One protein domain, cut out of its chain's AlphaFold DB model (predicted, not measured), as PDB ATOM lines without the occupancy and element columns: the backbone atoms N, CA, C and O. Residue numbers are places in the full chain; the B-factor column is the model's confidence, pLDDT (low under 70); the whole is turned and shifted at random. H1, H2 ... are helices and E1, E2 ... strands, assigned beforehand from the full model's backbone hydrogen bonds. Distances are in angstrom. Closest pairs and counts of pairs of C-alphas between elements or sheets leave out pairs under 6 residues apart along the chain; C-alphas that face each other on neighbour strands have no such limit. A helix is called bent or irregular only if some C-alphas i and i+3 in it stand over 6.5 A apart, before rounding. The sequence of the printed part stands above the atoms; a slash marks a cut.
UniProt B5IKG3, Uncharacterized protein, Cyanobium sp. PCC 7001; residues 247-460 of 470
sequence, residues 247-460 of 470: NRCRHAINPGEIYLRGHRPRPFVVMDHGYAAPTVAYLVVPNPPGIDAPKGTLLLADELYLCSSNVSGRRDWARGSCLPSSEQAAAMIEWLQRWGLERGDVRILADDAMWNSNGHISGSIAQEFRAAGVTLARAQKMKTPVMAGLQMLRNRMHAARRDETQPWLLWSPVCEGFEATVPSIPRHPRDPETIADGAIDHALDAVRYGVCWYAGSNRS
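AT A GLANCE: This is residues 247 to 460 of the 470 residues of an uncharacterized protein of Cyanobium sp. PCC 7001 (UniProt B5IKG3). A strongly twisted sheet of seven strands curls round the helices H5 and H6, while H1 covers part of the face opposite to H6. H2 and H3 sit by the edge strand E6 and H4 by the edge strand E7; the unnamed stretch 425 to 441 reaches 28 A from the mean of the C-alphas. The printed part has 214 residues with six named helices and seven named strands, which follow along the chain as E1 E2 E3 E4 H1 E5 H2 H3 E6 H4 E7 H5 H6; the class is mixed, helices and strands. The sheet is branched, E3 having three neighbours, and holds both parallel and antiparallel neighbour pairs. It is compact, with a radius of gyration of the C-alphas of 16.7 A and spans of 49 by 47 by 43 A.

HOW THE PARTS SIT: Pass residues 247 to 267, without a named element, to reach E1, residues 268 to 272, antiparallel to E2, residues 279 to 286; N 270 and O 282 are 3.1 A apart. On the other side of E2 is antiparallel E3, residues 298 to 309, with N 281 and O 304 2.8 A apart. E3 bends by 54 degrees at residue 301; it pairs over residues 307 to 309 with antiparallel E4, residues 315 to 320, N 308 and O 319 at 2.8 A, and over 298 to 300 with parallel E7, residues 409 to 411, N 300 and O 410 at 2.9 A. E1 to E4 form a meander, each strand the antiparallel neighbour of the one before. H1, residues 325 to 338, is on the sheet over E2 at a height of 9.0 A, only just slantwise at 31 degrees on the local plane. E5, residues 347 to 350, is parallel to E1, N 269 and O 347 at 2.8 A, and to E6, residues 376 to 378, N 350 and O 377 at 2.9 A. E5, H2, residues 352 to 355, H3, residues 365 to 371, and E6 make a strand-helix-strand unit, two parallel strands with helices between, its crossover right-handed; H2 and H3 only graze the sheet. H3 touches H2, closest C-alphas Ile 365 and Met 354 at 5.3 A, and residues 325 to 329 of H1, Phe 369 and Ala 329 at 5.7 A. H4, residues 386 to 399, only grazes the sheet and with residues 389 to 393 touches H6, residues 442 to 460, about perpendicular at 87 degrees, closest C-alphas Gly 389 and Arg 448 at 5.8 A. H5, residues 416 to 424, is irregular, C-alphas 420 and 423 being 7.2 A apart; it touches H6 about perpendicular at 89 degrees, closest C-alphas Phe 418 and Ala 443 at 5.6 A. In H1, H3, H4 and H6 every O i to N i+4 pair is within hydrogen-bond range, in H5 3 of 5; H2 is too short for one.

IN THESE COORDINATES: Find C-alpha 268 at (28.143, -16.836, 16.522), where E1 begins. E3 runs 29.5 A from C-alpha 298 at (21.450, -24.091, 13.151), and H6 runs 27.6 A to C-alpha 460 at (38.166, -31.103, 14.321).

THE WHOLE: The printed part has no cut; its two farthest C-alphas, Ile 361 and Arg 402, are 50.6 A apart. The links E2 to E3 and H5 to H6 are long. Residues 358 to 362 and 458 to 460 have pLDDT under 70.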
ATOM      1  N   ASN A 247       6.947 -23.245   6.188       87.06
ATOM      2  CA  ASN A 247       6.193 -24.044   7.164       87.06
ATOM      3  C   ASN A 247       7.056 -25.044   7.948       87.06
ATOM      4  O   ASN A 247       6.723 -25.367   9.084       87.06
ATOM      5  N   ARG A 248       8.135 -25.571   7.351       93.12
ATOM      6  CA  ARG A 248       9.030 -26.522   8.033       93.12
ATOM      7  C   ARG A 248      10.188 -25.833   8.739       93.12
ATOM      8  O   ARG A 248      10.637 -26.319   9.777       93.12
ATOM      9  N   CYS A 249      10.687 -24.746   8.158       95.56
ATOM     10  CA  CYS A 249      11.954 -24.152   8.560       95.56
ATOM     11  C   CYS A 249      11.814 -22.872   9.394       95.56
ATOM     12  O   CYS A 249      12.756 -22.536  10.111       95.56
ATOM     13  N   ARG A 250      10.672 -22.166   9.340       95.62
ATOM     14  CA  ARG A 250      10.442 -21.002  10.206       95.62
ATOM     15  C   ARG A 250      10.346 -21.445  11.661       95.62
ATOM     16  O   ARG A 250       9.592 -22.356  12.002       95.62
ATOM     17  N   HIS A 251      11.068 -20.750  12.524       95.44
ATOM     18  CA  HIS A 251      10.965 -20.888  13.966       95.44
ATOM     19  C   HIS A 251      11.166 -19.523  14.615       95.44
ATOM     20  O   HIS A 251      12.269 -18.981  14.594       95.44
ATOM     21  N   ALA A 252      10.084 -18.957  15.148       94.19
ATOM     22  CA  ALA A 252      10.124 -17.654  15.790       94.19
ATOM     23  C   ALA A 252      10.883 -17.726  17.114       94.19
ATOM     24  O   ALA A 252      10.685 -18.649  17.901       94.19
ATOM     25  N   ILE A 253      11.724 -16.725  17.328       93.44
ATOM     26  CA  ILE A 253      12.429 -16.491  18.576       93.44
ATOM     27  C   ILE A 253      12.593 -14.987  18.768       93.44
ATOM     28  O   ILE A 253      12.894 -14.275  17.808       93.44
ATOM     29  N   ASN A 254      12.419 -14.518  20.000       93.56
ATOM     30  CA  ASN A 254      12.600 -13.115  20.359       93.56
ATOM     31  C   ASN A 254      13.798 -12.905  21.300       93.56
ATOM     32  O   ASN A 254      14.166 -13.806  22.067       93.56
ATOM     33  N   PRO A 255      14.391 -11.696  21.305       94.00
ATOM     34  CA  PRO A 255      15.390 -11.336  22.298       94.00
ATOM     35  C   PRO A 255      14.888 -11.564  23.730       94.00
ATOM     36  O   PRO A 255      13.769 -11.196  24.082       94.00
ATOM     37  N   GLY A 256      15.732 -12.178  24.562       91.50
ATOM     38  CA  GLY A 256      15.409 -12.523  25.951       91.50
ATOM     39  C   GLY A 256      14.803 -13.916  26.157       91.50
ATOM     40  O   GLY A 256      14.843 -14.411  27.279       91.50
ATOM     41  N   GLU A 257      14.324 -14.593  25.106       92.50
ATOM     42  CA  GLU A 257      13.797 -15.967  25.221       92.50
ATOM     43  C   GLU A 257      14.905 -17.016  25.408       92.50
ATOM     44  O   GLU A 257      14.692 -18.052  26.037       92.50
ATOM     45  N   ILE A 258      16.116 -16.735  24.909       90.19
ATOM     46  CA  ILE A 258      17.315 -17.546  25.149       90.19
ATOM     47  C   ILE A 258      18.378 -16.710  25.851       90.19
ATOM     48  O   ILE A 258      18.779 -15.646  25.379       90.19
ATOM     49  N   TYR A 259      18.947 -17.261  26.925       92.81
ATOM     50  CA  TYR A 259      20.162 -16.725  27.530       92.81
ATOM     51  C   TYR A 259      21.412 -17.085  26.705       92.81
ATOM     52  O   TYR A 259      22.109 -18.071  26.961       92.81
ATOM     53  N   LEU A 260      21.710 -16.270  25.690       94.94
ATOM     54  CA  LEU A 260      22.739 -16.570  24.687       94.94
ATOM     55  C   LEU A 260      24.177 -16.633  25.233       94.94
ATOM     56  O   LEU A 260      24.958 -17.460  24.763       94.94
ATOM     57  N   ARG A 261      24.542 -15.838  26.254       94.00
ATOM     58  CA  ARG A 261      25.897 -15.886  26.859       94.00
ATOM     59  C   ARG A 261      26.196 -17.250  27.503       94.00
ATOM     60  O   ARG A 261      27.325 -17.758  27.445       94.00
ATOM     61  N   GLY A 262      25.171 -17.866  28.097       92.75
ATOM     62  CA  GLY A 262      25.244 -19.194  28.706       92.75
ATOM     63  C   GLY A 262      25.085 -20.348  27.717       92.75
ATOM     64  O   GLY A 262      25.461 -21.472  28.042       92.75
ATOM     65  N   HIS A 263      24.580 -20.088  26.509       94.06
ATOM     66  CA  HIS A 263      24.249 -21.122  25.529       94.06
ATOM     67  C   HIS A 263      25.480 -21.892  25.032       94.06
ATOM     68  O   HIS A 263      26.559 -21.318  24.823       94.06
ATOM     69  N   ARG A 264      25.340 -23.210  24.845       92.50
ATOM     70  CA  ARG A 264      26.403 -24.098  24.350       92.50
ATOM     71  C   ARG A 264      25.847 -25.076  23.302       92.50
ATOM     72  O   ARG A 264      24.862 -25.747  23.594       92.50
ATOM     73  N   PRO A 265      26.504 -25.243  22.134       93.62
ATOM     74  CA  PRO A 265      27.679 -24.515  21.639       93.62
ATOM     75  C   PRO A 265      27.451 -23.004  21.537       93.62
ATOM     76  O   PRO A 265      26.320 -22.553  21.400       93.62
ATOM     77  N   ARG A 266      28.529 -22.223  21.665       94.38
ATOM     78  CA  ARG A 266      28.436 -20.758  21.720       94.38
ATOM     79  C   ARG A 266      27.775 -20.218  20.436       94.38
ATOM     80  O   ARG A 266      28.184 -20.651  19.355       94.38
ATOM     81  N   PRO A 267      26.811 -19.285  20.535       96.94
ATOM     82  CA  PRO A 267      26.301 -18.564  19.375       96.94
ATOM     83  C   PRO A 267      27.419 -17.820  18.642       96.94
ATOM     84  O   PRO A 267      28.454 -17.472  19.222       96.94
ATOM     85  N   PHE A 268      27.206 -17.574  17.359       98.06
ATOM     86  CA  PHE A 268      28.143 -16.836  16.522       98.06
ATOM     87  C   PHE A 268      27.385 -15.976  15.518       98.06
ATOM     88  O   PHE A 268      26.216 -16.217  15.238       98.06
ATOM     89  N   VAL A 269      28.059 -14.972  14.976       98.56
ATOM     90  CA  VAL A 269      27.553 -14.162  13.871       98.56
ATOM     91  C   VAL A 269      28.267 -14.582  12.602       98.56
ATOM     92  O   VAL A 269      29.466 -14.863  12.631       98.56
ATOM     93  N   VAL A 270      27.547 -14.610  11.491       98.19
ATOM     94  CA  VAL A 270      28.126 -14.705  10.145       98.19
ATOM     95  C   VAL A 270      27.735 -13.494   9.347       98.19
ATOM     96  O   VAL A 270      26.614 -13.025   9.495       98.19
ATOM     97  N   MET A 271      28.651 -12.996   8.534       97.12
ATOM     98  CA  MET A 271      28.482 -11.757   7.803       97.12
ATOM     99  C   MET A 271      29.047 -11.878   6.392       97.12
ATOM    100  O   MET A 271      30.132 -12.431   6.195       97.12
ATOM    101  N   ASP A 272      28.331 -11.290   5.445       96.44
ATOM    102  CA  ASP A 272      28.849 -10.892   4.146       96.44
ATOM    103  C   ASP A 272      28.859  -9.360   4.063       96.44
ATOM    104  O   ASP A 272      27.890  -8.702   4.452       96.44
ATOM    105  N   HIS A 273      29.991  -8.784   3.661       95.31
ATOM    106  CA  HIS A 273      30.222  -7.341   3.723       95.31
ATOM    107  C   HIS A 273      30.043  -6.688   2.357       95.31
ATOM    108  O   HIS A 273      30.722  -7.051   1.395       95.31
ATOM    109  N   GLY A 274      29.263  -5.611   2.323       93.31
ATOM    110  CA  GLY A 274      29.092  -4.760   1.161       93.31
ATOM    111  C   GLY A 274      29.177  -3.268   1.493       93.31
ATOM    112  O   GLY A 274      28.996  -2.824   2.625       93.31
ATOM    113  N   TYR A 275      29.498  -2.480   0.465       90.81
ATOM    114  CA  TYR A 275      29.398  -1.019   0.505       90.81
ATOM    115  C   TYR A 275      28.296  -0.536  -0.445       90.81
ATOM    116  O   TYR A 275      27.240  -0.092  -0.003       90.81
ATOM    117  N   ALA A 276      28.520  -0.687  -1.757       89.50
ATOM    118  CA  ALA A 276      27.492  -0.475  -2.782       89.50
ATOM    119  C   ALA A 276      26.522  -1.666  -2.890       89.50
ATOM    120  O   ALA A 276      25.371  -1.497  -3.282       89.50
ATOM    121  N   ALA A 277      26.995  -2.853  -2.516       91.69
ATOM    122  CA  ALA A 277      26.184  -4.023  -2.215       91.69
ATOM    123  C   ALA A 277      25.780  -4.028  -0.725       91.69
ATOM    124  O   ALA A 277      26.445  -3.357   0.070       91.69
ATOM    125  N   PRO A 278      24.724  -4.753  -0.324       95.12
ATOM    126  CA  PRO A 278      24.324  -4.866   1.075       95.12
ATOM    127  C   PRO A 278      25.392  -5.493   1.972       95.12
ATOM    128  O   PRO A 278      26.117  -6.391   1.555       95.12
ATOM    129  N   THR A 279      25.415  -5.069   3.236       97.62
ATOM    130  CA  THR A 279      26.026  -5.857   4.314       97.62
ATOM    131  C   THR A 279      24.934  -6.670   4.989       97.62
ATOM    132  O   THR A 279      23.932  -6.107   5.432       97.62
ATOM    133  N   VAL A 280      25.139  -7.979   5.098       98.06
ATOM    134  CA  VAL A 280      24.175  -8.905   5.702       98.06
ATOM    135  C   VAL A 280      24.863  -9.695   6.796       98.06
ATOM    136  O   VAL A 280      25.922 -10.272   6.562       98.06
ATOM    137  N   ALA A 281      24.273  -9.744   7.988       98.44
ATOM    138  CA  ALA A 281      24.754 -10.572   9.080       98.44
ATOM    139  C   ALA A 281      23.623 -11.337   9.771       98.44
ATOM    140  O   ALA A 281      22.524 -10.819   9.933       98.44
ATOM    141  N   TYR A 282      23.913 -12.555  10.229       98.75
ATOM    142  CA  TYR A 282      22.962 -13.405  10.947       98.75
ATOM    143  C   TYR A 282      23.508 -13.811  12.302       98.75
ATOM    144  O   TYR A 282      24.650 -14.265  12.402       98.75
ATOM    145  N   LEU A 283      22.669 -13.700  13.332       98.50
ATOM    146  CA  LEU A 283      22.941 -14.262  14.646       98.50
ATOM    147  C   LEU A 283      22.529 -15.731  14.615       98.50
ATOM    148  O   LEU A 283      21.347 -16.059  14.518       98.50
ATOM    149  N   VAL A 284      23.512 -16.623  14.678       98.56
ATOM    150  CA  VAL A 284      23.310 -18.062  14.540       98.56
ATOM    151  C   VAL A 284      23.373 -18.730  15.906       98.56
ATOM    152  O   VAL A 284      24.372 -18.629  16.624       98.56
ATOM    153  N   VAL A 285      22.316 -19.468  16.239       97.81
ATOM    154  CA  VAL A 285      22.198 -20.264  17.464       97.81
ATOM    155  C   VAL A 285      22.319 -21.749  17.105       97.81
ATOM    156  O   VAL A 285      21.408 -22.314  16.494       97.81
ATOM    157  N   PRO A 286      23.440 -22.413  17.448       97.44
ATOM    158  CA  PRO A 286      23.601 -23.846  17.221       97.44
ATOM    159  C   PRO A 286      22.816 -24.651  18.244       97.44
ATOM    160  O   PRO A 286      22.850 -24.311  19.420       97.44
ATOM    161  N   ASN A 287      22.198 -25.759  17.840       95.81
ATOM    162  CA  ASN A 287      21.358 -26.589  18.712       95.81
ATOM    163  C   ASN A 287      20.349 -25.729  19.495       95.81
ATOM    164  O   ASN A 287      20.434 -25.663  20.725       95.81
ATOM    165  N   PRO A 288      19.468 -24.996  18.791       94.00
ATOM    166  CA  PRO A 288      18.523 -24.092  19.432       94.00
ATOM    167  C   PRO A 288      17.690 -24.842  20.493       94.00
ATOM    168  O   PRO A 288      17.143 -25.907  20.195       94.00
ATOM    169  N   PRO A 289      17.611 -24.328  21.733       89.06
ATOM    170  CA  PRO A 289      16.844 -24.935  22.811       89.06
ATOM    171  C   PRO A 289      15.345 -24.869  22.516       89.06
ATOM    172  O   PRO A 289      14.883 -24.017  21.763       89.06
ATOM    173  N   GLY A 290      14.574 -25.772  23.123       86.44
ATOM    174  CA  GLY A 290      13.120 -25.821  22.924       86.44
ATOM    175  C   GLY A 290      12.697 -26.350  21.551       86.44
ATOM    176  O   GLY A 290      11.505 -26.404  21.260       86.44
ATOM    177  N   ILE A 291      13.655 -26.782  20.727       89.25
ATOM    178  CA  ILE A 291      13.393 -27.440  19.458       89.25
ATOM    179  C   ILE A 291      13.874 -28.882  19.531       89.25
ATOM    180  O   ILE A 291      15.064 -29.128  19.716       89.25
ATOM    181  N   ASP A 292      12.961 -29.826  19.310       90.38
ATOM    182  CA  ASP A 292      13.333 -31.209  19.025       90.38
ATOM    183  C   ASP A 292      13.939 -31.268  17.618       90.38
ATOM    184  O   ASP A 292      13.230 -31.334  16.609       90.38
ATOM    185  N   ALA A 293      15.249 -31.026  17.547       94.50
ATOM    186  CA  ALA A 293      16.022 -30.950  16.320       94.50
ATOM    187  C   ALA A 293      17.342 -31.716  16.463       94.50
ATOM    188  O   ALA A 293      17.962 -31.694  17.531       94.50
ATOM    189  N   PRO A 294      17.846 -32.324  15.377       95.50
ATOM    190  CA  PRO A 294      19.074 -33.106  15.430       95.50
ATOM    191  C   PRO A 294      20.284 -32.253  15.810       95.50
ATOM    192  O   PRO A 294      20.386 -31.076  15.436       95.50
ATOM    193  N   LYS A 295      21.248 -32.862  16.513       94.06
ATOM    194  CA  LYS A 295      22.504 -32.198  16.882       94.06
ATOM    195  C   LYS A 295      23.203 -31.654  15.634       94.06
ATOM    196  O   LYS A 295      23.376 -32.336  14.630       94.06
ATOM    197  N   GLY A 296      23.660 -30.417  15.733       94.69
ATOM    198  CA  GLY A 296      24.279 -29.652  14.665       94.69
ATOM    199  C   GLY A 296      23.299 -28.798  13.859       94.69
ATOM    200  O   GLY A 296      23.728 -28.174  12.882       94.69
ATOM    201  N   THR A 297      22.013 -28.778  14.227       97.75
ATOM    202  CA  THR A 297      21.013 -27.852  13.679       97.75
ATOM    203  C   THR A 297      21.400 -26.409  13.981       97.75
ATOM    204  O   THR A 297      21.885 -26.109  15.071       97.75
ATOM    205  N   LEU A 298      21.193 -25.521  13.012       98.44
ATOM    206  CA  LEU A 298      21.450 -24.091  13.151       98.44
ATOM    207  C   LEU A 298      20.141 -23.316  13.007       98.44
ATOM    208  O   LEU A 298      19.373 -23.585  12.084       98.44
ATOM    209  N   LEU A 299      19.919 -22.353  13.898       98.38
ATOM    210  CA  LEU A 299      18.849 -21.364  13.800       98.38
ATOM    211  C   LEU A 299      19.450 -19.996  13.476       98.38
ATOM    212  O   LEU A 299      20.301 -19.515  14.224       98.38
ATOM    213  N   LEU A 300      18.993 -19.369  12.395       98.62
ATOM    214  CA  LEU A 300      19.176 -17.938  12.154       98.62
ATOM    215  C   LEU A 300      18.162 -17.202  13.039       98.62
ATOM    216  O   LEU A 300      16.978 -17.155  12.714       98.62
ATOM    217  N   ALA A 301      18.598 -16.746  14.212       97.75
ATOM    218  CA  ALA A 301      17.710 -16.173  15.223       97.75
ATOM    219  C   ALA A 301      17.297 -14.739  14.882       97.75
ATOM    220  O   ALA A 301      16.174 -14.336  15.176       97.75
ATOM    221  N   ASP A 302      18.202 -13.993  14.251       98.19
ATOM    222  CA  ASP A 302      17.971 -12.623  13.812       98.19
ATOM    223  C   ASP A 302      18.881 -12.268  12.633       98.19
ATOM    224  O   ASP A 302      19.881 -12.952  12.373       98.19
ATOM    225  N   GLU A 303      18.554 -11.174  11.956       98.19
ATOM    226  CA  GLU A 303      19.254 -10.649  10.790       98.19
ATOM    227  C   GLU A 303      19.531  -9.145  10.939       98.19
ATOM    228  O   GLU A 303      18.641  -8.345  11.225       98.19
ATOM    229  N   LEU A 304      20.769  -8.745  10.661       98.12
ATOM    230  CA  LEU A 304      21.134  -7.366  10.364       98.12
ATOM    231  C   LEU A 304      21.331  -7.237   8.855       98.12
ATOM    232  O   LEU A 304      22.324  -7.726   8.318       98.12
ATOM    233  N   TYR A 305      20.408  -6.555   8.181       97.44
ATOM    234  CA  TYR A 305      20.479  -6.306   6.740       97.44
ATOM    235  C   TYR A 305      20.625  -4.805   6.475       97.44
ATOM    236  O   TYR A 305      19.663  -4.045   6.583       97.44
ATOM    237  N   LEU A 306      21.841  -4.368   6.147       97.25
ATOM    238  CA  LEU A 306      22.164  -2.976   5.848       97.25
ATOM    239  C   LEU A 306      22.068  -2.739   4.340       97.25
ATOM    240  O   LEU A 306      23.017  -2.972   3.588       97.25
ATOM    241  N   CYS A 307      20.906  -2.261   3.910       95.19
ATOM    242  CA  CYS A 307      20.613  -1.930   2.524       95.19
ATOM    243  C   CYS A 307      20.002  -0.533   2.401       95.19
ATOM    244  O   CYS A 307      19.572   0.074   3.384       95.19
ATOM    245  N   SER A 308      19.978  -0.009   1.181       93.06
ATOM    246  CA  SER A 308      19.250   1.217   0.880       93.06
ATOM    247  C   SER A 308      17.737   0.990   0.962       93.06
ATOM    248  O   SER A 308      17.251  -0.135   1.110       93.06
ATOM    249  N   SER A 309      16.980   2.080   0.904       90.00
ATOM    250  CA  SER A 309      15.529   2.040   0.761       90.00
ATOM    251  C   SER A 309      15.114   2.892  -0.427       90.00
ATOM    252  O   SER A 309      15.756   3.902  -0.726       90.00
ATOM    253  N   ASN A 310      14.046   2.488  -1.106       82.06
ATOM    254  CA  ASN A 310      13.456   3.295  -2.163       82.06
ATOM    255  C   ASN A 310      12.755   4.539  -1.579       82.06
ATOM    256  O   ASN A 310      12.658   4.715  -0.362       82.06
ATOM    257  N   VAL A 311      12.216   5.396  -2.449       81.88
ATOM    258  CA  VAL A 311      11.545   6.648  -2.043       81.88
ATOM    259  C   VAL A 311      10.331   6.437  -1.126       81.88
ATOM    260  O   VAL A 311       9.952   7.351  -0.405       81.88
ATOM    261  N   SER A 312       9.751   5.231  -1.105       80.06
ATOM    262  CA  SER A 312       8.646   4.862  -0.207       80.06
ATOM    263  C   SER A 312       9.098   4.292   1.145       80.06
ATOM    264  O   SER A 312       8.266   3.864   1.940       80.06
ATOM    265  N   GLY A 313      10.409   4.237   1.405       84.12
ATOM    266  CA  GLY A 313      10.979   3.668   2.629       84.12
ATOM    267  C   GLY A 313      11.013   2.136   2.664       84.12
ATOM    268  O   GLY A 313      11.316   1.561   3.706       84.12
ATOM    269  N   ARG A 314      10.715   1.455   1.548       84.69
ATOM    270  CA  ARG A 314      10.867  -0.004   1.446       84.69
ATOM    271  C   ARG A 314      12.319  -0.365   1.184       84.69
ATOM    272  O   ARG A 314      12.982   0.313   0.402       84.69
ATOM    273  N   ARG A 315      12.781  -1.450   1.803       89.62
ATOM    274  CA  ARG A 315      14.144  -1.963   1.642       89.62
ATOM    275  C   ARG A 315      14.407  -2.376   0.194       89.62
ATOM    276  O   ARG A 315      13.589  -3.048  -0.420       89.62
ATOM    277  N   ASP A 316      15.565  -1.984  -0.325       89.75
ATOM    278  CA  ASP A 316      16.104  -2.497  -1.581       89.75
ATOM    279  C   ASP A 316      17.178  -3.537  -1.267       89.75
ATOM    280  O   ASP A 316      18.344  -3.220  -1.032       89.75
ATOM    281  N   TRP A 317      16.763  -4.799  -1.260       90.12
ATOM    282  CA  TRP A 317      17.599  -5.933  -0.880       90.12
ATOM    283  C   TRP A 317      18.820  -6.145  -1.781       90.12
ATOM    284  O   TRP A 317      19.741  -6.846  -1.370       90.12
ATOM    285  N   ALA A 318      18.854  -5.554  -2.980       88.19
ATOM    286  CA  ALA A 318      19.973  -5.670  -3.914       88.19
ATOM    287  C   ALA A 318      21.036  -4.581  -3.717       88.19
ATOM    288  O   ALA A 318      22.163  -4.729  -4.192       88.19
ATOM    289  N   ARG A 319      20.696  -3.481  -3.036       89.81
ATOM    290  CA  ARG A 319      21.517  -2.269  -3.009       89.81
ATOM    291  C   ARG A 319      21.963  -1.912  -1.600       89.81
ATOM    292  O   ARG A 319      21.154  -1.745  -0.691       89.81
ATOM    293  N   GLY A 320      23.268  -1.740  -1.428       92.31
ATOM    294  CA  GLY A 320      23.883  -1.365  -0.160       92.31
ATOM    295  C   GLY A 320      23.490   0.023   0.323       92.31
ATOM    296  O   GLY A 320      23.123   0.902  -0.456       92.31
ATOM    297  N   SER A 321      23.588   0.224   1.635       92.31
ATOM    298  CA  SER A 321      23.344   1.517   2.279       92.31
ATOM    299  C   SER A 321      24.491   2.519   2.095       92.31
ATOM    300  O   SER A 321      24.348   3.672   2.497       92.31
ATOM    301  N   CYS A 322      25.623   2.104   1.507       92.56
ATOM    302  CA  CYS A 322      26.844   2.906   1.367       92.56
ATOM    303  C   CYS A 322      27.368   3.469   2.703       92.56
ATOM    304  O   CYS A 322      28.036   4.502   2.724       92.56
ATOM    305  N   LEU A 323      27.070   2.802   3.821       93.38
ATOM    306  CA  LEU A 323      27.578   3.200   5.131       93.38
ATOM    307  C   LEU A 323      29.072   2.868   5.243       93.38
ATOM    308  O   LEU A 323      29.487   1.785   4.811       93.38
ATOM    309  N   PRO A 324      29.887   3.738   5.863       93.69
ATOM    310  CA  PRO A 324      31.276   3.416   6.165       93.69
ATOM    311  C   PRO A 324      31.358   2.270   7.184       93.69
ATOM    312  O   PRO A 324      30.477   2.107   8.031       93.69
ATOM    313  N   SER A 325      32.455   1.507   7.159       93.88
ATOM    314  CA  SER A 325      32.676   0.344   8.035       93.88
ATOM    315  C   SER A 325      32.454   0.645   9.523       93.88
ATOM    316  O   SER A 325      31.966  -0.205  10.263       93.88
ATOM    317  N   SER A 326      32.780   1.861   9.976       93.81
ATOM    318  CA  SER A 326      32.569   2.297  11.360       93.81
ATOM    319  C   SER A 326      31.094   2.384  11.752       93.81
ATOM    320  O   SER A 326      30.738   2.015  12.868       93.81
ATOM    321  N   GLU A 327      30.230   2.844  10.846       96.75
ATOM    322  CA  GLU A 327      28.786   2.926  11.084       96.75
ATOM    323  C   GLU A 327      28.135   1.547  10.981       96.75
ATOM    324  O   GLU A 327      27.296   1.201  11.811       96.75
ATOM    325  N   GLN A 328      28.593   0.709  10.045       96.94
ATOM    326  CA  GLN A 328      28.170  -0.693   9.983       96.94
ATOM    327  C   GLN A 328      28.528  -1.449  11.276       96.94
ATOM    328  O   GLN A 328      27.711  -2.192  11.820       96.94
ATOM    329  N   ALA A 329      29.733  -1.225  11.811       96.75
ATOM    330  CA  ALA A 329      30.173  -1.792  13.082       96.75
ATOM    331  C   ALA A 329      29.337  -1.286  14.272       96.75
ATOM    332  O   ALA A 329      28.985  -2.075  15.150       96.75
ATOM    333  N   ALA A 330      28.983   0.003  14.294       97.12
ATOM    334  CA  ALA A 330      28.105   0.564  15.319       97.12
ATOM    335  C   ALA A 330      26.706  -0.077  15.282       97.12
ATOM    336  O   ALA A 330      26.220  -0.525  16.323       97.12
ATOM    337  N   ALA A 331      26.114  -0.218  14.090       97.56
ATOM    338  CA  ALA A 331      24.831  -0.895  13.902       97.56
ATOM    339  C   ALA A 331      24.880  -2.362  14.366       97.56
ATOM    340  O   ALA A 331      23.951  -2.841  15.014       97.56
ATOM    341  N   MET A 332      25.986  -3.066  14.106       97.75
ATOM    342  CA  MET A 332      26.191  -4.435  14.586       97.75
ATOM    343  C   MET A 332      26.256  -4.527  16.112       97.75
ATOM    344  O   MET A 332      25.690  -5.452  16.691       97.75
ATOM    345  N   ILE A 333      26.930  -3.583  16.772       97.62
ATOM    346  CA  ILE A 333      26.993  -3.540  18.239       97.62
ATOM    347  C   ILE A 333      25.596  -3.311  18.819       97.62
ATOM    348  O   ILE A 333      25.196  -4.049  19.714       97.62
ATOM    349  N   GLU A 334      24.855  -2.328  18.304       97.38
ATOM    350  CA  GLU A 334      23.492  -2.042  18.762       97.38
ATOM    351  C   GLU A 334      22.574  -3.256  18.562       97.38
ATOM    352  O   GLU A 334      21.843  -3.655  19.468       97.38
ATOM    353  N   TRP A 335      22.656  -3.892  17.394       97.75
ATOM    354  CA  TRP A 335      21.891  -5.092  17.079       97.75
ATOM    355  C   TRP A 335      22.185  -6.249  18.048       97.75
ATOM    356  O   TRP A 335      21.256  -6.849  18.586       97.75
ATOM    357  N   LEU A 336      23.457  -6.516  18.357       97.62
ATOM    358  CA  LEU A 336      23.844  -7.549  19.327       97.62
ATOM    359  C   LEU A 336      23.428  -7.207  20.764       97.62
ATOM    360  O   LEU A 336      23.029  -8.098  21.517       97.62
ATOM    361  N   GLN A 337      23.451  -5.927  21.142       96.75
ATOM    362  CA  GLN A 337      22.996  -5.477  22.460       96.75
ATOM    363  C   GLN A 337      21.508  -5.755  22.691       96.75
ATOM    364  O   GLN A 337      21.135  -6.103  23.812       96.75
ATOM    365  N   ARG A 338      20.665  -5.692  21.648       95.94
ATOM    366  CA  ARG A 338      19.242  -6.080  21.744       95.94
ATOM    367  C   ARG A 338      19.077  -7.532  22.199       95.94
ATOM    368  O   ARG A 338      18.138  -7.838  22.922       95.94
ATOM    369  N   TRP A 339      20.030  -8.396  21.850       96.56
ATOM    370  CA  TRP A 339      20.108  -9.801  22.265       96.56
ATOM    371  C   TRP A 339      20.847 -10.026  23.592       96.56
ATOM    372  O   TRP A 339      21.130 -11.165  23.968       96.56
ATOM    373  N   GLY A 340      21.183  -8.950  24.308       95.50
ATOM    374  CA  GLY A 340      21.955  -9.011  25.543       95.50
ATOM    375  C   GLY A 340      23.393  -9.483  25.327       95.50
ATOM    376  O   GLY A 340      24.000  -9.997  26.264       95.50
ATOM    377  N   LEU A 341      23.950  -9.345  24.123       96.25
ATOM    378  CA  LEU A 341      25.333  -9.705  23.810       96.25
ATOM    379  C   LEU A 341      26.233  -8.465  23.835       96.25
ATOM    380  O   LEU A 341      25.884  -7.407  23.314       96.25
ATOM    381  N   GLU A 342      27.412  -8.606  24.429       93.06
ATOM    382  CA  GLU A 342      28.460  -7.590  24.472       93.06
ATOM    383  C   GLU A 342      29.616  -7.922  23.515       93.06
ATOM    384  O   GLU A 342      29.700  -8.993  22.902       93.06
ATOM    385  N   ARG A 343      30.547  -6.972  23.373       87.19
ATOM    386  CA  ARG A 343      31.737  -7.136  22.530       87.19
ATOM    387  C   ARG A 343      32.538  -8.358  22.987       87.19
ATOM    388  O   ARG A 343      33.007  -8.414  24.118       87.19
ATOM    389  N   GLY A 344      32.742  -9.308  22.078       85.62
ATOM    390  CA  GLY A 344      33.520 -10.523  22.336       85.62
ATOM    391  C   GLY A 344      32.721 -11.707  22.892       85.62
ATOM    392  O   GLY A 344      33.282 -12.799  22.977       85.62
ATOM    393  N   ASP A 345      31.428 -11.545  23.199       93.25
ATOM    394  CA  ASP A 345      30.579 -12.670  23.627       93.25
ATOM    395  C   ASP A 345      30.381 -13.707  22.516       93.25
ATOM    396  O   ASP A 345      30.319 -14.915  22.778       93.25
ATOM    397  N   VAL A 346      30.318 -13.225  21.272       95.06
ATOM    398  CA  VAL A 346      30.161 -14.025  20.058       95.06
ATOM    399  C   VAL A 346      31.330 -13.814  19.108       95.06
ATOM    400  O   VAL A 346      31.928 -12.739  19.028       95.06
ATOM    401  N   ARG A 347      31.651 -14.863  18.350       96.50
ATOM    402  CA  ARG A 347      32.580 -14.767  17.224       96.50
ATOM    403  C   ARG A 347      31.827 -14.244  16.007       96.50
ATOM    404  O   ARG A 347      30.773 -14.782  15.696       96.50
ATOM    405  N   ILE A 348      32.385 -13.254  15.315       97.75
ATOM    406  CA  ILE A 348      31.804 -12.686  14.092       97.75
ATOM    407  C   ILE A 348      32.634 -13.167  12.905       97.75
ATOM    408  O   ILE A 348      33.796 -12.792  12.765       97.75
ATOM    409  N   LEU A 349      32.063 -14.057  12.104       97.62
ATOM    410  CA  LEU A 349      32.693 -14.694  10.957       97.62
ATOM    411  C   LEU A 349      32.394 -13.883   9.703       97.62
ATOM    412  O   LEU A 349      31.229 -13.655   9.398       97.62
ATOM    413  N   ALA A 350      33.425 -13.485   8.974       95.88
ATOM    414  CA  ALA A 350      33.271 -12.702   7.757       95.88
ATOM    415  C   ALA A 350      34.168 -13.222   6.631       95.88
ATOM    416  O   ALA A 350      35.076 -14.030   6.871       95.88
ATOM    417  N   ASP A 351      33.910 -12.758   5.409       91.12
ATOM    418  CA  ASP A 351      34.696 -13.112   4.230       91.12
ATOM    419  C   ASP A 351      36.193 -12.829   4.446       91.12
ATOM    420  O   ASP A 351      36.605 -11.739   4.849       91.12
ATOM    421  N   ASP A 352      37.023 -13.821   4.128       90.81
ATOM    422  CA  ASP A 352      38.480 -13.754   4.188       90.81
ATOM    423  C   ASP A 352      39.043 -12.553   3.405       90.81
ATOM    424  O   ASP A 352      40.069 -11.992   3.805       90.81
ATOM    425  N   ALA A 353      38.357 -12.123   2.337       89.31
ATOM    426  CA  ALA A 353      38.734 -10.964   1.530       89.31
ATOM    427  C   ALA A 353      38.765  -9.642   2.323       89.31
ATOM    428  O   ALA A 353      39.517  -8.739   1.956       89.31
ATOM    429  N   MET A 354      38.041  -9.533   3.445       91.19
ATOM    430  CA  MET A 354      38.038  -8.333   4.299       91.19
ATOM    431  C   MET A 354      39.386  -8.043   4.976       91.19
ATOM    432  O   MET A 354      39.579  -6.954   5.516       91.19
ATOM    433  N   TRP A 355      40.321  -8.998   4.958       92.56
ATOM    434  CA  TRP A 355      41.689  -8.824   5.456       92.56
ATOM    435  C   TRP A 355      42.695  -8.430   4.370       92.56
ATOM    436  O   TRP A 355      43.867  -8.234   4.691       92.56
ATOM    437  N   ASN A 356      42.282  -8.348   3.105       88.06
ATOM    438  CA  ASN A 356      43.177  -7.939   2.030       88.06
ATOM    439  C   ASN A 356      43.437  -6.432   2.107       88.06
ATOM    440  O   ASN A 356      42.511  -5.634   2.270       88.06
ATOM    441  N   SER A 357      44.705  -6.043   1.961       75.44
ATOM    442  CA  SER A 357      45.109  -4.640   2.006       75.44
ATOM    443  C   SER A 357      44.884  -3.950   0.663       75.44
ATOM    444  O   SER A 357      45.817  -3.751  -0.109       75.44
ATOM    445  N   ASN A 358      43.634  -3.588   0.372       62.16
ATOM    446  CA  ASN A 358      43.224  -3.029  -0.923       62.16
ATOM    447  C   ASN A 358      43.239  -1.484  -0.962       62.16
ATOM    448  O   ASN A 358      42.374  -0.872  -1.578       62.16
ATOM    449  N   GLY A 359      44.207  -0.835  -0.306       56.09
ATOM    450  CA  GLY A 359      44.354   0.631  -0.352       56.09
ATOM    451  C   GLY A 359      43.484   1.419   0.639       56.09
ATOM    452  O   GLY A 359      43.340   2.630   0.492       56.09
ATOM    453  N   HIS A 360      42.932   0.763   1.664       60.75
ATOM    454  CA  HIS A 360      42.277   1.434   2.790       60.75
ATOM    455  C   HIS A 360      43.308   2.159   3.672       60.75
ATOM    456  O   HIS A 360      44.375   1.611   3.945       60.75
ATOM    457  N   ILE A 361      42.980   3.357   4.176       62.06
ATOM    458  CA  ILE A 361      43.863   4.162   5.055       62.06
ATOM    459  C   ILE A 361      44.262   3.380   6.319       62.06
ATOM    460  O   ILE A 361      45.384   3.485   6.807       62.06
ATOM    461  N   SER A 362      43.345   2.563   6.830       63.09
ATOM    462  CA  SER A 362      43.514   1.687   7.996       63.09
ATOM    463  C   SER A 362      44.258   0.378   7.696       63.09
ATOM    464  O   SER A 362      44.558  -0.374   8.624       63.09
ATOM    465  N   GLY A 363      44.529   0.092   6.419       78.19
ATOM    466  CA  GLY A 363      45.084  -1.157   5.906       78.19
ATOM    467  C   GLY A 363      44.020  -2.082   5.310       78.19
ATOM    468  O   GLY A 363      44.152  -2.460   4.153       78.19
ATOM    469  N   SER A 364      42.953  -2.415   6.043       88.75
ATOM    470  CA  SER A 364      41.914  -3.371   5.618       88.75
ATOM    471  C   SER A 364      40.555  -3.081   6.260       88.75
ATOM    472  O   SER A 364      40.484  -2.503   7.345       88.75
ATOM    473  N   ILE A 365      39.470  -3.565   5.648       91.50
ATOM    474  CA  ILE A 365      38.108  -3.424   6.191       91.50
ATOM    475  C   ILE A 365      38.021  -4.054   7.591       91.50
ATOM    476  O   ILE A 365      37.457  -3.470   8.514       91.50
ATOM    477  N   ALA A 366      38.668  -5.204   7.803       92.94
ATOM    478  CA  ALA A 366      38.728  -5.837   9.120       92.94
ATOM    479  C   ALA A 366      39.401  -4.955  10.192       92.94
ATOM    480  O   ALA A 366      39.012  -5.006  11.362       92.94
ATOM    481  N   GLN A 367      40.393  -4.136   9.824       92.38
ATOM    482  CA  GLN A 367      41.009  -3.170  10.741       92.38
ATOM    483  C   GLN A 367      40.082  -1.988  11.047       92.38
ATOM    484  O   GLN A 367      40.068  -1.540  12.192       92.38
ATOM    485  N   GLU A 368      39.271  -1.531  10.089       93.38
ATOM    486  CA  GLU A 368      38.255  -0.490  10.327       93.38
ATOM    487  C   GLU A 368      37.190  -0.962  11.318       93.38
ATOM    488  O   GLU A 368      36.928  -0.281  12.310       93.38
ATOM    489  N   PHE A 369      36.644  -2.169  11.118       94.88
ATOM    490  CA  PHE A 369      35.713  -2.783  12.072       94.88
ATOM    491  C   PHE A 369      36.351  -2.916  13.459       94.88
ATOM    492  O   PHE A 369      35.732  -2.569  14.468       94.88
ATOM    493  N   ARG A 370      37.621  -3.348  13.522       94.75
ATOM    494  CA  ARG A 370      38.351  -3.472  14.789       94.75
ATOM    495  C   ARG A 370      38.520  -2.129  15.491       94.75
ATOM    496  O   ARG A 370      38.321  -2.067  16.702       94.75
ATOM    497  N   ALA A 371      38.858  -1.072  14.755       93.75
ATOM    498  CA  ALA A 371      38.965   0.283  15.294       93.75
ATOM    499  C   ALA A 371      37.613   0.797  15.823       93.75
ATOM    500  O   ALA A 371      37.575   1.474  16.847       93.75
ATOM    501  N   ALA A 372      36.507   0.398  15.190       94.31
ATOM    502  CA  ALA A 372      35.144   0.684  15.639       94.31
ATOM    503  C   ALA A 372      34.640  -0.247  16.768       94.31
ATOM    504  O   ALA A 372      33.502  -0.124  17.224       94.31
ATOM    505  N   GLY A 373      35.478  -1.162  17.270       93.94
ATOM    506  CA  GLY A 373      35.163  -2.027  18.409       93.94
ATOM    507  C   GLY A 373      34.545  -3.383  18.057       93.94
ATOM    508  O   GLY A 373      34.113  -4.094  18.964       93.94
ATOM    509  N   VAL A 374      34.536  -3.773  16.778       96.12
ATOM    510  CA  VAL A 374      34.059  -5.077  16.297       96.12
ATOM    511  C   VAL A 374      35.237  -5.926  15.822       96.12
ATOM    512  O   VAL A 374      35.916  -5.605  14.854       96.12
ATOM    513  N   THR A 375      35.495  -7.047  16.498       96.06
ATOM    514  CA  THR A 375      36.572  -7.967  16.097       96.06
ATOM    515  C   THR A 375      36.024  -9.077  15.209       96.06
ATOM    516  O   THR A 375      35.293  -9.949  15.678       96.06
ATOM    517  N   LEU A 376      36.416  -9.057  13.935       96.31
ATOM    518  CA  LEU A 376      36.053 -10.080  12.956       96.31
ATOM    519  C   LEU A 376      37.006 -11.284  13.009       96.31
ATOM    520  O   LEU A 376      38.171 -11.176  13.403       96.31
ATOM    521  N   ALA A 377      36.516 -12.432  12.554       95.94
ATOM    522  CA  ALA A 377      37.262 -13.661  12.336       95.94
ATOM    523  C   ALA A 377      36.990 -14.204  10.926       95.94
ATOM    524  O   ALA A 377      35.889 -14.075  10.399       95.94
ATOM    525  N   ARG A 378      37.998 -14.823  10.309       94.94
ATOM    526  CA  ARG A 378      37.879 -15.381   8.956       94.94
ATOM    527  C   ARG A 378      36.913 -16.562   8.931       94.94
ATOM    528  O   ARG A 378      37.089 -17.507   9.707       94.94
ATOM    529  N   ALA A 379      35.954 -16.535   8.010       92.12
ATOM    530  CA  ALA A 379      35.053 -17.654   7.741       92.12
ATOM    531  C   ALA A 379      35.776 -18.863   7.122       92.12
ATOM    532  O   ALA A 379      35.272 -19.983   7.199       92.12
ATOM    533  N   GLN A 380      36.971 -18.661   6.552       87.69
ATOM    534  CA  GLN A 380      37.763 -19.683   5.863       87.69
ATOM    535  C   GLN A 380      37.025 -20.247   4.646       87.69
ATOM    536  O   GLN A 380      37.033 -21.459   4.407       87.69
ATOM    537  N   LYS A 381      36.377 -19.365   3.868       81.44
ATOM    538  CA  LYS A 381      35.459 -19.749   2.781       81.44
ATOM    539  C   LYS A 381      36.107 -20.661   1.739       81.44
ATOM    540  O   LYS A 381      35.440 -21.526   1.186       81.44
ATOM    541  N   MET A 382      37.420 -20.532   1.536       80.75
ATOM    542  CA  MET A 382      38.189 -21.334   0.576       80.75
ATOM    543  C   MET A 382      38.378 -22.798   1.001       80.75
ATOM    544  O   MET A 382      38.763 -23.623   0.177       80.75
ATOM    545  N   LYS A 383      38.106 -23.157   2.265       81.31
ATOM    546  CA  LYS A 383      38.199 -24.552   2.728       81.31
ATOM    547  C   LYS A 383      37.084 -25.442   2.189       81.31
ATOM    548  O   LYS A 383      37.250 -26.657   2.163       81.31
ATOM    549  N   THR A 384      35.946 -24.858   1.818       84.19
ATOM    550  CA  THR A 384      34.791 -25.600   1.306       84.19
ATOM    551  C   THR A 384      34.414 -25.043  -0.062       84.19
ATOM    552  O   THR A 384      34.059 -23.867  -0.140       84.19
ATOM    553  N   PRO A 385      34.460 -25.852  -1.137       87.50
ATOM    554  CA  PRO A 385      33.996 -25.420  -2.451       87.50
ATOM    555  C   PRO A 385      32.570 -24.864  -2.389       87.50
ATOM    556  O   PRO A 385      31.735 -25.388  -1.647       87.50
ATOM    557  N   VAL A 386      32.275 -23.831  -3.185       89.19
ATOM    558  CA  VAL A 386      30.959 -23.159  -3.191       89.19
ATOM    559  C   VAL A 386      29.826 -24.170  -3.370       89.19
ATOM    560  O   VAL A 386      28.927 -24.213  -2.534       89.19
ATOM    561  N   MET A 387      29.935 -25.057  -4.367       90.12
ATOM    562  CA  MET A 387      28.949 -26.114  -4.629       90.12
ATOM    563  C   MET A 387      28.704 -27.022  -3.417       90.12
ATOM    564  O   MET A 387      27.561 -27.324  -3.083       90.12
ATOM    565  N   ALA A 388      29.761 -27.408  -2.694       90.81
ATOM    566  CA  ALA A 388      29.623 -28.227  -1.493       90.81
ATOM    567  C   ALA A 388      28.866 -27.476  -0.383       90.81
ATOM    568  O   ALA A 388      27.979 -28.046   0.251       90.81
ATOM    569  N   GLY A 389      29.160 -26.186  -0.187       93.62
ATOM    570  CA  GLY A 389      28.433 -25.341   0.766       93.62
ATOM    571  C   GLY A 389      26.956 -25.169   0.401       93.62
ATOM    572  O   GLY A 389      26.084 -25.314   1.259       93.62
ATOM    573  N   LEU A 390      26.661 -24.939  -0.881       94.81
ATOM    574  CA  LEU A 390      25.296 -24.858  -1.404       94.81
ATOM    575  C   LEU A 390      24.520 -26.167  -1.189       94.81
ATOM    576  O   LEU A 390      23.371 -26.143  -0.743       94.81
ATOM    577  N   GLN A 391      25.152 -27.319  -1.422       93.19
ATOM    578  CA  GLN A 391      24.526 -28.617  -1.176       93.19
ATOM    579  C   GLN A 391      24.255 -28.856   0.317       93.19
ATOM    580  O   GLN A 391      23.215 -29.413   0.671       93.19
ATOM    581  N   MET A 392      25.140 -28.401   1.213       94.94
ATOM    582  CA  MET A 392      24.906 -28.484   2.659       94.94
ATOM    583  C   MET A 392      23.670 -27.688   3.086       94.94
ATOM    584  O   MET A 392      22.860 -28.195   3.860       94.94
ATOM    585  N   LEU A 393      23.504 -26.469   2.567       96.25
ATOM    586  CA  LEU A 393      22.313 -25.645   2.799       96.25
ATOM    587  C   LEU A 393      21.045 -26.348   2.298       96.25
ATOM    588  O   LEU A 393      20.080 -26.487   3.051       96.25
ATOM    589  N   ARG A 394      21.073 -26.853   1.055       94.50
ATOM    590  CA  ARG A 394      19.955 -27.598   0.449       94.50
ATOM    591  C   ARG A 394      19.548 -28.800   1.297       94.50
ATOM    592  O   ARG A 394      18.370 -28.951   1.608       94.50
ATOM    593  N   ASN A 395      20.514 -29.622   1.705       95.25
ATOM    594  CA  ASN A 395      20.260 -30.818   2.511       95.25
ATOM    595  C   ASN A 395      19.637 -30.463   3.866       95.25
ATOM    596  O   ASN A 395      18.649 -31.076   4.258       95.25
ATOM    597  N   ARG A 396      20.162 -29.438   4.547       97.50
ATOM    598  CA  ARG A 396      19.664 -28.988   5.855       97.50
ATOM    599  C   ARG A 396      18.232 -28.450   5.794       97.50
ATOM    600  O   ARG A 396      17.425 -28.780   6.659       97.50
ATOM    601  N   MET A 397      17.901 -27.656   4.775       96.31
ATOM    602  CA  MET A 397      16.531 -27.162   4.566       96.31
ATOM    603  C   MET A 397      15.571 -28.280   4.140       96.31
ATOM    604  O   MET A 397      14.419 -28.320   4.570       96.31
ATOM    605  N   HIS A 398      16.040 -29.218   3.313       93.31
ATOM    606  CA  HIS A 398      15.230 -30.359   2.897       93.31
ATOM    607  C   HIS A 398      14.919 -31.302   4.069       93.31
ATOM    608  O   HIS A 398      13.793 -31.788   4.168       93.31
ATOM    609  N   ALA A 399      15.892 -31.541   4.953       95.69
ATOM    610  CA  ALA A 399      15.762 -32.420   6.113       95.69
ATOM    611  C   ALA A 399      14.868 -31.849   7.225       95.69
ATOM    612  O   ALA A 399      14.285 -32.624   7.983       95.69
ATOM    613  N   ALA A 400      14.730 -30.522   7.318       96.06
ATOM    614  CA  ALA A 400      13.959 -29.864   8.371       96.06
ATOM    615  C   ALA A 400      12.554 -30.473   8.532       96.06
ATOM    616  O   ALA A 400      11.752 -30.457   7.592       96.06
ATOM    617  N   ARG A 401      12.274 -31.016   9.731       93.75
ATOM    618  CA  ARG A 401      11.015 -31.704  10.101       93.75
ATOM    619  C   ARG A 401      10.624 -32.873   9.184       93.75
ATOM    620  O   ARG A 401       9.448 -33.208   9.071       93.75
ATOM    621  N   ARG A 402      11.592 -33.453   8.477       92.81
ATOM    622  CA  ARG A 402      11.415 -34.594   7.567       92.81
ATOM    623  C   ARG A 402      12.359 -35.738   7.889       92.81
ATOM    624  O   ARG A 402      11.987 -36.890   7.713       92.81
ATOM    625  N   ASP A 403      13.568 -35.407   8.321       92.62
ATOM    626  CA  ASP A 403      14.625 -36.361   8.613       92.62
ATOM    627  C   ASP A 403      15.379 -35.918   9.868       92.62
ATOM    628  O   ASP A 403      16.134 -34.946   9.855       92.62
ATOM    629  N   GLU A 404      15.155 -36.636  10.964       92.44
ATOM    630  CA  GLU A 404      15.788 -36.392  12.263       92.44
ATOM    631  C   GLU A 404      17.220 -36.957  12.346       92.44
ATOM    632  O   GLU A 404      17.914 -36.779  13.345       92.44
ATOM    633  N   THR A 405      17.713 -37.617  11.294       93.38
ATOM    634  CA  THR A 405      19.101 -38.106  11.239       93.38
ATOM    635  C   THR A 405      20.076 -37.054  10.712       93.38
ATOM    636  O   THR A 405      21.290 -37.184  10.884       93.38
ATOM    637  N   GLN A 406      19.560 -35.996  10.083       93.81
ATOM    638  CA  GLN A 406      20.351 -34.942   9.455       93.81
ATOM    639  C   GLN A 406      20.151 -33.604  10.176       93.81
ATOM    640  O   GLN A 406      19.020 -33.235  10.478       93.81
ATOM    641  N   PRO A 407      21.217 -32.819  10.410       96.50
ATOM    642  CA  PRO A 407      21.091 -31.467  10.942       96.50
ATOM    643  C   PRO A 407      20.189 -30.574  10.087       96.50
ATOM    644  O   PRO A 407      20.223 -30.651   8.859       96.50
ATOM    645  N   TRP A 408      19.458 -29.656  10.717       98.00
ATOM    646  CA  TRP A 408      18.573 -28.726  10.011       98.00
ATOM    647  C   TRP A 408      19.167 -27.322   9.875       98.00
ATOM    648  O   TRP A 408      20.187 -26.979  10.491       98.00
ATOM    649  N   LEU A 409      18.522 -26.515   9.034       98.44
ATOM    650  CA  LEU A 409      18.670 -25.066   8.984       98.44
ATOM    651  C   LEU A 409      17.286 -24.460   9.194       98.44
ATOM    652  O   LEU A 409      16.374 -24.719   8.411       98.44
ATOM    653  N   LEU A 410      17.156 -23.681  10.260       98.31
ATOM    654  CA  LEU A 410      15.943 -22.976  10.647       98.31
ATOM    655  C   LEU A 410      16.210 -21.469  10.625       98.31
ATOM    656  O   LEU A 410      17.362 -21.047  10.753       98.31
ATOM    657  N   TRP A 411      15.164 -20.661  10.509       98.19
ATOM    658  CA  TRP A 411      15.278 -19.203  10.578       98.19
ATOM    659  C   TRP A 411      14.057 -18.567  11.242       98.19
ATOM    660  O   TRP A 411      12.949 -19.104  11.180       98.19
ATOM    661  N   SER A 412      14.257 -17.423  11.884       97.62
ATOM    662  CA  SER A 412      13.178 -16.622  12.459       97.62
ATOM    663  C   SER A 412      12.438 -15.835  11.368       97.62
ATOM    664  O   SER A 412      13.071 -15.415  10.397       97.62
ATOM    665  N   PRO A 413      11.118 -15.583  11.497       95.75
ATOM    666  CA  PRO A 413      10.376 -14.745  10.552       95.75
ATOM    667  C   PRO A 413      10.915 -13.314  10.405       95.75
ATOM    668  O   PRO A 413      10.600 -12.660   9.419       95.75
ATOM    669  N   VAL A 414      11.720 -12.829  11.359       96.06
ATOM    670  CA  VAL A 414      12.369 -11.506  11.284       96.06
ATOM    671  C   VAL A 414      13.528 -11.457  10.281       96.06
ATOM    672  O   VAL A 414      13.949 -10.368   9.898       96.06
ATOM    673  N   CYS A 415      14.026 -12.613   9.821       97.12
ATOM    674  CA  CYS A 415      15.030 -12.726   8.758       97.12
ATOM    675  C   CYS A 415      14.399 -12.472   7.375       97.12
ATOM    676  O   CYS A 415      14.418 -13.332   6.491       97.12
ATOM    677  N   GLU A 416      13.791 -11.298   7.213       94.50
ATOM    678  CA  GLU A 416      13.047 -10.905   6.018       94.50
ATOM    679  C   GLU A 416      13.931 -10.894   4.767       94.50
ATOM    680  O   GLU A 416      13.470 -11.312   3.709       94.50
ATOM    681  N   GLY A 417      15.203 -10.494   4.874       94.00
ATOM    682  CA  GLY A 417      16.134 -10.460   3.745       94.00
ATOM    683  C   GLY A 417      16.478 -11.851   3.226       94.00
ATOM    684  O   GLY A 417      16.503 -12.071   2.012       94.00
ATOM    685  N   PHE A 418      16.657 -12.819   4.130       95.31
ATOM    686  CA  PHE A 418      16.820 -14.231   3.776       95.31
ATOM    687  C   PHE A 418      15.613 -14.752   2.985       95.31
ATOM    688  O   PHE A 418      15.775 -15.373   1.935       95.31
ATOM    689  N   GLU A 419      14.396 -14.481   3.460       91.25
ATOM    690  CA  GLU A 419      13.172 -14.946   2.801       91.25
ATOM    691  C   GLU A 419      12.838 -14.206   1.510       91.25
ATOM    692  O   GLU A 419      12.242 -14.790   0.604       91.25
ATOM    693  N   ALA A 420      13.215 -12.936   1.427       86.94
ATOM    694  CA  ALA A 420      13.067 -12.122   0.238       86.94
ATOM    695  C   ALA A 420      13.977 -12.663  -0.880       86.94
ATOM    696  O   ALA A 420      13.525 -12.984  -1.978       86.94
ATOM    697  N   THR A 421      15.259 -12.868  -0.582       88.50
ATOM    698  CA  THR A 421      16.277 -13.108  -1.614       88.50
ATOM    699  C   THR A 421      16.470 -14.590  -1.958       88.50
ATOM    700  O   THR A 421      16.400 -14.966  -3.132       88.50
ATOM    701  N   VAL A 422      16.636 -15.472  -0.965       90.88
ATOM    702  CA  VAL A 422      17.096 -16.863  -1.154       90.88
ATOM    703  C   VAL A 422      16.161 -17.776  -1.959       90.88
ATOM    704  O   VAL A 422      16.665 -18.473  -2.851       90.88
ATOM    705  N   PRO A 423      14.830 -17.812  -1.737       84.62
ATOM    706  CA  PRO A 423      13.956 -18.707  -2.502       84.62
ATOM    707  C   PRO A 423      13.923 -18.380  -3.996       84.62
ATOM    708  O   PRO A 423      13.520 -19.225  -4.799       84.62
ATOM    709  N   SER A 424      14.366 -17.176  -4.373       78.06
ATOM    710  CA  SER A 424      14.354 -16.699  -5.750       78.06
ATOM    711  C   SER A 424      15.654 -16.836  -6.522       78.06
ATOM    712  O   SER A 424      15.677 -16.554  -7.720       78.06
ATOM    713  N   ILE A 425      16.712 -17.326  -5.875       85.88
ATOM    714  CA  ILE A 425      18.035 -17.392  -6.489       85.88
ATOM    715  C   ILE A 425      18.007 -18.319  -7.717       85.88
ATOM    716  O   ILE A 425      17.697 -19.510  -7.585       85.88
ATOM    717  N   PRO A 426      18.324 -17.808  -8.920       79.19
ATOM    718  CA  PRO A 426      18.310 -18.599 -10.144       79.19
ATOM    719  C   PRO A 426      19.480 -19.588 -10.195       79.19
ATOM    720  O   PRO A 426      20.569 -19.322  -9.687       79.19
ATOM    721  N   ARG A 427      19.275 -20.723 -10.871       81.81
ATOM    722  CA  ARG A 427      20.363 -21.641 -11.250       81.81
ATOM    723  C   ARG A 427      21.230 -21.028 -12.340       81.81
ATOM    724  O   ARG A 427      20.717 -20.327 -13.215       81.81
ATOM    725  N   HIS A 428      22.520 -21.345 -12.342       83.12
ATOM    726  CA  HIS A 428      23.395 -20.921 -13.426       83.12
ATOM    727  C   HIS A 428      23.012 -21.629 -14.741       83.12
ATOM    728  O   HIS A 428      22.827 -22.849 -14.763       83.12
ATOM    729  N   PRO A 429      22.898 -20.899 -15.868       71.00
ATOM    730  CA  PRO A 429      22.333 -21.438 -17.108       71.00
ATOM    731  C   PRO A 429      23.192 -22.522 -17.770       71.00
ATOM    732  O   PRO A 429      22.668 -23.314 -18.549       71.00
ATOM    733  N   ARG A 430      24.503 -22.553 -17.497       77.00
ATOM    734  CA  ARG A 430      25.427 -23.569 -18.041       77.00
ATOM    735  C   ARG A 430      25.873 -24.604 -17.011       77.00
ATOM    736  O   ARG A 430      26.461 -25.603 -17.397       77.00
ATOM    737  N   ASP A 431      25.623 -24.342 -15.732       82.62
ATOM    738  CA  ASP A 431      26.049 -25.194 -14.620       82.62
ATOM    739  C   ASP A 431      24.932 -25.238 -13.564       82.62
ATOM    740  O   ASP A 431      24.927 -24.461 -12.612       82.62
ATOM    741  N   PRO A 432      23.926 -26.108 -13.739       78.81
ATOM    742  CA  PRO A 432      22.760 -26.134 -12.858       78.81
ATOM    743  C   PRO A 432      23.053 -26.521 -11.395       78.81
ATOM    744  O   PRO A 432      22.131 -26.450 -10.571       78.81
ATOM    745  N   GLU A 433      24.286 -26.946 -11.078       80.75
ATOM    746  CA  GLU A 433      24.762 -27.261  -9.722       80.75
ATOM    747  C   GLU A 433      25.202 -26.018  -8.933       80.75
ATOM    748  O   GLU A 433      25.409 -26.097  -7.718       80.75
ATOM    749  N   THR A 434      25.257 -24.853  -9.584       85.56
ATOM    750  CA  THR A 434      25.538 -23.562  -8.948       85.56
ATOM    751  C   THR A 434      24.451 -22.514  -9.236       85.56
ATOM    752  O   THR A 434      23.467 -22.756  -9.944       85.56
ATOM    753  N   ILE A 435      24.599 -21.341  -8.624       88.88
ATOM    754  CA  ILE A 435      23.699 -20.187  -8.743       88.88
ATOM    755  C   ILE A 435      24.152 -19.257  -9.872       88.88
ATOM    756  O   ILE A 435      25.337 -19.214 -10.195       88.88
ATOM    757  N   ALA A 436      23.221 -18.538 -10.503       83.31
ATOM    758  CA  ALA A 436      23.559 -17.656 -11.619       83.31
ATOM    759  C   ALA A 436      24.366 -16.427 -11.177       83.31
ATOM    760  O   ALA A 436      24.134 -15.876 -10.102       83.31
ATOM    761  N   ASP A 437      25.248 -15.962 -12.061       81.00
ATOM    762  CA  ASP A 437      26.024 -14.743 -11.846       81.00
ATOM    763  C   ASP A 437      25.106 -13.526 -11.655       81.00
ATOM    764  O   ASP A 437      24.113 -13.357 -12.369       81.00
ATOM    765  N   GLY A 438      25.466 -12.654 -10.712       77.06
ATOM    766  CA  GLY A 438      24.716 -11.428 -10.427       77.06
ATOM    767  C   GLY A 438      23.370 -11.655  -9.729       77.06
ATOM    768  O   GLY A 438      22.555 -10.733  -9.684       77.06
ATOM    769  N   ALA A 439      23.114 -12.859  -9.208       83.38
ATOM    770  CA  ALA A 439      22.019 -13.084  -8.272       83.38
ATOM    771  C   ALA A 439      22.229 -12.267  -6.984       83.38
ATOM    772  O   ALA A 439      23.356 -11.974  -6.600       83.38
ATOM    773  N   ILE A 440      21.134 -11.922  -6.303       87.31
ATOM    774  CA  ILE A 440      21.184 -11.266  -4.991       87.31
ATOM    775  C   ILE A 440      21.507 -12.347  -3.948       87.31
ATOM    776  O   ILE A 440      20.603 -12.967  -3.388       87.31
ATOM    777  N   ASP A 441      22.791 -12.641  -3.754       91.69
ATOM    778  CA  ASP A 441      23.273 -13.804  -3.002       91.69
ATOM    779  C   ASP A 441      23.929 -13.472  -1.653       91.69
ATOM    780  O   ASP A 441      24.227 -14.394  -0.902       91.69
ATOM    781  N   HIS A 442      24.063 -12.200  -1.271       94.69
ATOM    782  CA  HIS A 442      24.690 -11.783  -0.003       94.69
ATOM    783  C   HIS A 442      24.128 -12.493   1.244       94.69
ATOM    784  O   HIS A 442      24.875 -12.992   2.089       94.69
ATOM    785  N   ALA A 443      22.799 -12.606   1.338       96.50
ATOM    786  CA  ALA A 443      22.124 -13.370   2.387       96.50
ATOM    787  C   ALA A 443      22.531 -14.851   2.376       96.50
ATOM    788  O   ALA A 443      22.892 -15.430   3.403       96.50
ATOM    789  N   LEU A 444      22.502 -15.465   1.191       96.06
ATOM    790  CA  LEU A 444      22.887 -16.855   0.989       96.06
ATOM    791  C   LEU A 444      24.354 -17.088   1.364       96.06
ATOM    792  O   LEU A 444      24.657 -18.069   2.046       96.06
ATOM    793  N   ASP A 445      25.254 -16.210   0.931       94.88
ATOM    794  CA  ASP A 445      26.688 -16.346   1.141       94.88
ATOM    795  C   ASP A 445      27.059 -16.203   2.616       94.88
ATOM    796  O   ASP A 445      27.775 -17.063   3.140       94.88
ATOM    797  N   ALA A 446      26.474 -15.236   3.333       97.25
ATOM    798  CA  ALA A 446      26.636 -15.118   4.781       97.25
ATOM    799  C   ALA A 446      26.238 -16.421   5.505       97.25
ATOM    800  O   ALA A 446      27.004 -16.966   6.308       97.25
ATOM    801  N   VAL A 447      25.069 -16.988   5.186       97.94
ATOM    802  CA  VAL A 447      24.606 -18.241   5.811       97.94
ATOM    803  C   VAL A 447      25.473 -19.432   5.391       97.94
ATOM    804  O   VAL A 447      25.800 -20.287   6.225       97.94
ATOM    805  N   ARG A 448      25.917 -19.486   4.128       96.56
ATOM    806  CA  ARG A 448      26.837 -20.513   3.616       96.56
ATOM    807  C   ARG A 448      28.146 -20.517   4.394       96.56
ATOM    808  O   ARG A 448      28.598 -21.588   4.802       96.56
ATOM    809  N   TYR A 449      28.730 -19.344   4.643       95.75
ATOM    810  CA  TYR A 449      29.932 -19.198   5.464       95.75
ATOM    811  C   TYR A 449      29.734 -19.818   6.849       95.75
ATOM    812  O   TYR A 449      30.563 -20.619   7.288       95.75
ATOM    813  N   GLY A 450      28.598 -19.539   7.493       95.56
ATOM    814  CA  GLY A 450      28.241 -20.112   8.791       95.56
ATOM    815  C   GLY A 450      28.120 -21.624   8.803       95.56
ATOM    816  O   GLY A 450      28.723 -22.297   9.643       95.56
ATOM    817  N   VAL A 451      27.358 -22.167   7.854       95.88
ATOM    818  CA  VAL A 451      27.124 -23.609   7.732       95.88
ATOM    819  C   VAL A 451      28.436 -24.360   7.481       95.88
ATOM    820  O   VAL A 451      28.697 -25.373   8.138       95.88
ATOM    821  N   CYS A 452      29.279 -23.856   6.575       94.69
ATOM    822  CA  CYS A 452      30.580 -24.451   6.263       94.69
ATOM    823  C   CYS A 452      31.535 -24.393   7.461       94.69
ATOM    824  O   CYS A 452      32.135 -25.407   7.829       94.69
ATOM    825  N   TRP A 453      31.647 -23.227   8.104       94.81
ATOM    826  CA  TRP A 453      32.530 -23.033   9.251       94.81
ATOM    827  C   TRP A 453      32.146 -23.930  10.435       94.81
ATOM    828  O   TRP A 453      33.005 -24.584  11.041       94.81
ATOM    829  N   TYR A 454      30.849 -24.017  10.740       94.00
ATOM    830  CA  TYR A 454      30.352 -24.819  11.854       94.00
ATOM    831  C   TYR A 454      30.550 -26.323  11.614       94.00
ATOM    832  O   TYR A 454      30.984 -27.054  12.507       94.00
ATOM    833  N   ALA A 455      30.318 -26.795  10.383       89.44
ATOM    834  CA  ALA A 455      30.579 -28.187  10.021       89.44
ATOM    835  C   ALA A 455      32.073 -28.550  10.085       89.44
ATOM    836  O   ALA A 455      32.417 -29.645  10.532       89.44
ATOM    837  N   GLY A 456      32.959 -27.638   9.669       84.19
ATOM    838  CA  GLY A 456      34.407 -27.822   9.777       84.19
ATOM    839  C   GLY A 456      34.889 -27.897  11.228       84.19
ATOM    840  O   GLY A 456      35.709 -28.752  11.555       84.19
ATOM    841  N   SER A 457      34.329 -27.060  12.105       75.94
ATOM    842  CA  SER A 457      34.694 -27.000  13.530       75.94
ATOM    843  C   SER A 457      34.310 -28.276  14.293       75.94
ATOM    844  O   SER A 457      35.101 -28.787  15.087       75.94
ATOM    845  N   ASN A 458      33.151 -28.865  13.982       63.00
ATOM    846  CA  ASN A 458      32.727 -30.136  14.583       63.00
ATOM    847  C   ASN A 458      33.599 -31.330  14.147       63.00
ATOM    848  O   ASN A 458      33.795 -32.256  14.931       63.00
ATOM    849  N   ARG A 459      34.154 -31.321  12.924       57.72
ATOM    850  CA  ARG A 459      35.059 -32.391  12.453       57.72
ATOM    851  C   ARG A 459      36.397 -32.390  13.198       57.72
ATOM    852  O   ARG A 459      36.934 -33.462  13.476       57.72
ATOM    853  N   SER A 460      36.923 -31.213  13.547       45.88
ATOM    854  CA  SER A 460      38.166 -31.103  14.321       45.88
ATOM    855  C   SER A 460      38.028 -31.587  15.766       45.88
ATOM    856  O   SER A 460      38.958 -32.207  16.266       45.88
TER     857      SER A 460